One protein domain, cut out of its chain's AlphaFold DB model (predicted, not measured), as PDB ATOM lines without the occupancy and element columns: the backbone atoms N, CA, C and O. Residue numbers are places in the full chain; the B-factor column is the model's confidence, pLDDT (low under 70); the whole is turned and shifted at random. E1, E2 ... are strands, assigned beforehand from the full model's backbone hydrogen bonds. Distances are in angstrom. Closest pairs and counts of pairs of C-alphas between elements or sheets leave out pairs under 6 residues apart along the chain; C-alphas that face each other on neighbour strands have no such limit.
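This is residues 372 to 417 of the 423 residues of an uncharacterized protein of Mytilus galloprovincialis (UniProt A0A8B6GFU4). This is a small, strongly twisted sheet of three strands, in which the long inner strand E2 bends sharply and pairs with E1 along its first part and with E3 along its last. The stretch before E1 loops round beside that strand, and a tail after E3 trails away from the sheet. The printed part has 46 residues, with no named helix and three strands in the order E1, E2, E3, which is also their order across the antiparallel sheet. The class is all strand, and the whole is compact, with a radius of gyration of the C-alphas of 10.7 A, yet elongated, spanning 36 by 20 by 18 A.

Start at C-alpha 372 at (13.789, -15.210, -5.470); residues 372 to 382 hold no named element. Find C-alpha 383 at (7.442, -21.758, -3.065), where E1 begins, residues 383 to 388, 14.6 A long. E2 follows, residues 391 to 401, 21.7 A long. E3, residues 405 to 410, runs 16.8 A and ends at C-alpha 410 at (14.755, -23.707, 2.397).

Together the strands form a meander, each the antiparallel neighbour of the one before. E1 and E2 are a hairpin at 110 degrees; look for N 386 and O 393, 2.8 A apart and within hydrogen-bond range. E2 bends by 92 degrees at residue 394. Beyond that, E2 and E3 are a hairpin at 143 degrees, with N 399 and O 407 within hydrogen-bond range at 2.8 A. The closest C-alphas of the edge strands E1 and E3 are those of Ala 386 and Val 408, 7.6 A apart.

The two C-alphas farthest apart, those of Arg 403 and Gly 417, are 36.9 A apart. The printed part has no cut, and both links between strands are tight. Look at the B-factor column for residues 412 to 417: their pLDDT is under 70, against a mean of 86.9 for the printed part.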
ATOM      1  N   ASP A 372      13.300 -13.934  -4.950       94.88
ATOM      2  CA  ASP A 372      13.789 -15.210  -5.470       94.88
ATOM      3  C   ASP A 372      15.254 -15.123  -5.930       94.88
ATOM      4  O   ASP A 372      15.902 -14.078  -5.827       94.88
ATOM      5  N   ALA A 373      15.799 -16.249  -6.386       92.75
ATOM      6  CA  ALA A 373      17.180 -16.368  -6.844       92.75
ATOM      7  C   ALA A 373      17.491 -15.485  -8.067       92.75
ATOM      8  O   ALA A 373      18.652 -15.128  -8.266       92.75
ATOM      9  N   ASP A 374      16.468 -15.112  -8.837       93.12
ATOM     10  CA  ASP A 374      16.576 -14.322 -10.066       93.12
ATOM     11  C   ASP A 374      16.244 -12.833  -9.818       93.12
ATOM     12  O   ASP A 374      16.427 -11.976 -10.681       93.12
ATOM     13  N   GLY A 375      15.824 -12.499  -8.596       92.25
ATOM     14  CA  GLY A 375      15.575 -11.145  -8.130       92.25
ATOM     15  C   GLY A 375      14.114 -10.693  -8.180       92.25
ATOM     16  O   GLY A 375      13.847  -9.539  -7.831       92.25
ATOM     17  N   TYR A 376      13.178 -11.564  -8.563       94.50
ATOM     18  CA  TYR A 376      11.750 -11.264  -8.586       94.50
ATOM     19  C   TYR A 376      11.117 -11.416  -7.205       94.50
ATOM     20  O   TYR A 376      11.580 -12.157  -6.339       94.50
ATOM     21  N   CYS A 377      10.025 -10.687  -6.986       95.69
ATOM     22  CA  CYS A 377       9.330 -10.682  -5.709       95.69
ATOM     23  C   CYS A 377       8.210 -11.726  -5.676       95.69
ATOM     24  O   CYS A 377       7.212 -11.599  -6.386       95.69
ATOM     25  N   VAL A 378       8.346 -12.714  -4.793       93.88
ATOM     26  CA  VAL A 378       7.420 -13.833  -4.607       93.88
ATOM     27  C   VAL A 378       6.562 -13.629  -3.345       93.88
ATOM     28  O   VAL A 378       7.113 -13.429  -2.254       93.88
ATOM     29  N   PRO A 379       5.218 -13.678  -3.450       93.56
ATOM     30  CA  PRO A 379       4.312 -13.522  -2.312       93.56
ATOM     31  C   PRO A 379       4.544 -14.519  -1.166       93.56
ATOM     32  O   PRO A 379       4.977 -15.652  -1.370       93.56
ATOM     33  N   LEU A 380       4.171 -14.120   0.056       93.75
ATOM     34  CA  LEU A 380       4.187 -15.008   1.227       93.75
ATOM     35  C   LEU A 380       3.390 -16.295   0.975       93.75
ATOM     36  O   LEU A 380       2.297 -16.267   0.414       93.75
ATOM     37  N   GLY A 381       3.917 -17.415   1.463       91.88
ATOM     38  CA  GLY A 381       3.297 -18.734   1.373       91.88
ATOM     39  C   GLY A 381       3.593 -19.491   0.078       91.88
ATOM     40  O   GLY A 381       3.404 -20.706   0.062       91.88
ATOM     41  N   GLN A 382       4.093 -18.822  -0.965       94.81
ATOM     42  CA  GLN A 382       4.502 -19.484  -2.202       94.81
ATOM     43  C   GLN A 382       5.897 -20.109  -2.075       94.81
ATOM     44  O   GLN A 382       6.733 -19.674  -1.268       94.81
ATOM     45  N   LYS A 383       6.119 -21.165  -2.864       93.12
ATOM     46  CA  LYS A 383       7.442 -21.758  -3.065       93.12
ATOM     47  C   LYS A 383       8.249 -20.901  -4.040       93.12
ATOM     48  O   LYS A 383       7.668 -20.304  -4.942       93.12
ATOM     49  N   LEU A 384       9.560 -20.846  -3.853       94.88
ATOM     50  CA  LEU A 384      10.493 -20.119  -4.710       94.88
ATOM     51  C   LEU A 384      11.858 -20.802  -4.736       94.88
ATOM     52  O   LEU A 384      12.212 -21.504  -3.787       94.88
ATOM     53  N   SER A 385      12.647 -20.495  -5.765       93.62
ATOM     54  CA  SER A 385      14.094 -20.683  -5.710       93.62
ATOM     55  C   SER A 385      14.738 -19.492  -4.999       93.62
ATOM     56  O   SER A 385      14.356 -18.357  -5.265       93.62
ATOM     57  N   ALA A 386      15.715 -19.694  -4.119       92.00
ATOM     58  CA  ALA A 386      16.432 -18.598  -3.462       92.00
ATOM     59  C   ALA A 386      17.931 -18.883  -3.337       92.00
ATOM     60  O   ALA A 386      18.344 -20.028  -3.159       92.00
ATOM     61  N   ASN A 387      18.734 -17.818  -3.381       90.31
ATOM     62  CA  ASN A 387      20.163 -17.884  -3.093       90.31
ATOM     63  C   ASN A 387      20.383 -17.590  -1.605       90.31
ATOM     64  O   ASN A 387      20.143 -16.470  -1.153       90.31
ATOM     65  N   VAL A 388      20.831 -18.588  -0.844       89.12
ATOM     66  CA  VAL A 388      21.172 -18.453   0.580       89.12
ATOM     67  C   VAL A 388      22.660 -18.743   0.724       89.12
ATOM     68  O   VAL A 388      23.113 -19.824   0.353       89.12
ATOM     69  N   ASP A 389      23.424 -17.753   1.189       88.38
ATOM     70  CA  ASP A 389      24.884 -17.830   1.362       88.38
ATOM     71  C   ASP A 389      25.634 -18.318   0.102       88.38
ATOM     72  O   ASP A 389      26.572 -19.108   0.169       88.38
ATOM     73  N   GLY A 390      25.189 -17.870  -1.078       87.00
ATOM     74  CA  GLY A 390      25.801 -18.204  -2.373       87.00
ATOM     75  C   GLY A 390      25.372 -19.545  -2.980       87.00
ATOM     76  O   GLY A 390      25.773 -19.849  -4.098       87.00
ATOM     77  N   THR A 391      24.533 -20.329  -2.296       88.81
ATOM     78  CA  THR A 391      23.981 -21.588  -2.829       88.81
ATOM     79  C   THR A 391      22.529 -21.392  -3.270       88.81
ATOM     80  O   THR A 391      21.724 -20.856  -2.504       88.81
ATOM     81  N   ARG A 392      22.180 -21.830  -4.490       90.31
ATOM     82  CA  ARG A 392      20.796 -21.830  -4.998       90.31
ATOM     83  C   ARG A 392      20.037 -23.039  -4.449       90.31
ATOM     84  O   ARG A 392      20.510 -24.166  -4.540       90.31
ATOM     85  N   TYR A 393      18.851 -22.795  -3.913       90.44
ATOM     86  CA  TYR A 393      17.905 -23.812  -3.456       90.44
ATOM     87  C   TYR A 393      16.596 -23.633  -4.219       90.44
ATOM     88  O   TYR A 393      16.119 -22.506  -4.283       90.44
ATOM     89  N   ASP A 394      16.000 -24.702  -4.751       90.62
ATOM     90  CA  ASP A 394      14.762 -24.618  -5.554       90.62
ATOM     91  C   ASP A 394      13.472 -24.925  -4.770       90.62
ATOM     92  O   ASP A 394      12.369 -24.685  -5.256       90.62
ATOM     93  N   ASP A 395      13.592 -25.417  -3.531       91.94
ATOM     94  CA  ASP A 395      12.461 -25.671  -2.628       91.94
ATOM     95  C   ASP A 395      12.566 -24.799  -1.372       91.94
ATOM     96  O   ASP A 395      12.803 -25.266  -0.253       91.94
ATOM     97  N   CYS A 396      12.419 -23.491  -1.568       93.50
ATOM     98  CA  CYS A 396      12.307 -22.536  -0.477       93.50
ATOM     99  C   CYS A 396      10.872 -22.057  -0.303       93.50
ATOM    100  O   CYS A 396      10.104 -21.947  -1.255       93.50
ATOM    101  N   LYS A 397      10.509 -21.716   0.933       94.62
ATOM    102  CA  LYS A 397       9.213 -21.138   1.282       94.62
ATOM    103  C   LYS A 397       9.390 -19.725   1.814       94.62
ATOM    104  O   LYS A 397      10.128 -19.502   2.777       94.62
ATOM    105  N   CYS A 398       8.652 -18.783   1.233       94.56
ATOM    106  CA  CYS A 398       8.572 -17.426   1.754       94.56
ATOM    107  C   CYS A 398       7.599 -17.368   2.938       94.56
ATOM    108  O   CYS A 398       6.402 -17.614   2.779       94.56
ATOM    109  N   SER A 399       8.093 -17.041   4.128       93.19
ATOM    110  CA  SER A 399       7.306 -16.969   5.364       93.19
ATOM    111  C   SER A 399       7.408 -15.590   6.012       93.19
ATOM    112  O   SER A 399       8.315 -14.807   5.734       93.19
ATOM    113  N   ARG A 400       6.454 -15.252   6.882       92.62
ATOM    114  CA  ARG A 400       6.431 -13.961   7.584       92.62
ATOM    115  C   ARG A 400       7.374 -13.991   8.791       92.62
ATOM    116  O   ARG A 400       7.312 -14.925   9.584       92.62
ATOM    117  N   LYS A 401       8.177 -12.938   8.976       92.50
ATOM    118  CA  LYS A 401       9.057 -12.738  10.141       92.50
ATOM    119  C   LYS A 401       8.681 -11.445  10.868       92.50
ATOM    120  O   LYS A 401       9.004 -10.343  10.433       92.50
ATOM    121  N   GLY A 402       7.977 -11.568  11.990       89.00
ATOM    122  CA  GLY A 402       7.472 -10.417  12.749       89.00
ATOM    123  C   GLY A 402       6.351  -9.647  12.031       89.00
ATOM    124  O   GLY A 402       5.703 -10.156  11.115       89.00
ATOM    125  N   ARG A 403       6.080  -8.405  12.460       84.12
ATOM    126  CA  ARG A 403       4.969  -7.611  11.892       84.12
ATOM    127  C   ARG A 403       5.213  -7.206  10.436       84.12
ATOM    128  O   ARG A 403       4.281  -7.315   9.646       84.12
ATOM    129  N   ASN A 404       6.439  -6.814  10.090       85.44
ATOM    130  CA  ASN A 404       6.756  -6.189   8.800       85.44
ATOM    131  C   ASN A 404       7.868  -6.897   8.010       85.44
ATOM    132  O   ASN A 404       8.244  -6.414   6.949       85.44
ATOM    133  N   GLY A 405       8.414  -8.001   8.525       88.62
ATOM    134  CA  GLY A 405       9.492  -8.741   7.875       88.62
ATOM    135  C   GLY A 405       9.011 -10.009   7.178       88.62
ATOM    136  O   GLY A 405       7.931 -10.547   7.446       88.62
ATOM    137  N   ASN A 406       9.863 -10.505   6.297       91.31
ATOM    138  CA  ASN A 406       9.797 -11.797   5.631       91.31
ATOM    139  C   ASN A 406      11.016 -12.641   6.044       91.31
ATOM    140  O   ASN A 406      11.987 -12.150   6.620       91.31
ATOM    141  N   GLN A 407      10.951 -13.936   5.772       93.50
ATOM    142  CA  GLN A 407      12.077 -14.848   5.862       93.50
ATOM    143  C   GLN A 407      11.901 -15.947   4.828       93.50
ATOM    144  O   GLN A 407      10.809 -16.493   4.669       93.50
ATOM    145  N   VAL A 408      12.992 -16.282   4.152       92.62
ATOM    146  CA  VAL A 408      13.064 -17.460   3.295       92.62
ATOM    147  C   VAL A 408      13.567 -18.629   4.136       92.62
ATOM    148  O   VAL A 408      14.552 -18.499   4.865       92.62
ATOM    149  N   THR A 409      12.874 -19.762   4.075       93.06
ATOM    150  CA  THR A 409      13.314 -21.017   4.696       93.06
ATOM    151  C   THR A 409      13.363 -22.091   3.625       93.06
ATOM    152  O   THR A 409      12.352 -22.338   2.974       93.06
ATOM    153  N   CYS A 410      14.529 -22.701   3.431       91.62
ATOM    154  CA  CYS A 410      14.755 -23.707   2.397       91.62
ATOM    155  C   CYS A 410      14.883 -25.101   3.013       91.62
ATOM    156  O   CYS A 410      15.542 -25.275   4.042       91.62
ATOM    157  N   SER A 411      14.250 -26.088   2.385       84.81
ATOM    158  CA  SER A 411      14.424 -27.502   2.715       84.81
ATOM    159  C   SER A 411      15.840 -27.934   2.310       84.81
ATOM    160  O   SER A 411      16.293 -27.593   1.218       84.81
ATOM    161  N   LYS A 412      16.558 -28.696   3.151       67.31
ATOM    162  CA  LYS A 412      17.848 -29.320   2.787       67.31
ATOM    163  C   LYS A 412      17.627 -30.426   1.747       67.31
ATOM    164  O   LYS A 412      17.728 -31.608   2.053       67.31
ATOM    165  N   THR A 413      17.354 -30.053   0.512       57.69
ATOM    166  CA  THR A 413      17.558 -30.934  -0.633       57.69
ATOM    167  C   THR A 413      18.642 -30.275  -1.463       57.69
ATOM    168  O   THR A 413      18.377 -29.525  -2.392       57.69
ATOM    169  N   VAL A 414      19.892 -30.471  -1.032       51.53
ATOM    170  CA  VAL A 414      21.059 -30.082  -1.824       51.53
ATOM    171  C   VAL A 414      21.060 -31.006  -3.032       51.53
ATOM    172  O   VAL A 414      21.458 -32.166  -2.921       51.53
ATOM    173  N   ILE A 415      20.589 -30.522  -4.175       55.38
ATOM    174  CA  ILE A 415      20.947 -31.149  -5.441       55.38
ATOM    175  C   ILE A 415      22.433 -30.830  -5.606       55.38
ATOM    176  O   ILE A 415      22.803 -29.688  -5.872       55.38
ATOM    177  N   LYS A 416      23.303 -31.814  -5.345       47.28
ATOM    178  CA  LYS A 416      24.696 -31.746  -5.788       47.28
ATOM    179  C   LYS A 416      24.634 -31.607  -7.306       47.28
ATOM    180  O   LYS A 416      24.293 -32.569  -7.983       47.28
ATOM    181  N   GLY A 417      24.885 -30.404  -7.811       49.22
ATOM    182  CA  GLY A 417      25.130 -30.208  -9.229       49.22
ATOM    183  C   GLY A 417      26.361 -31.020  -9.597       49.22
ATOM    184  O   GLY A 417      27.430 -30.802  -9.023       49.22
TER     185      GLY A 417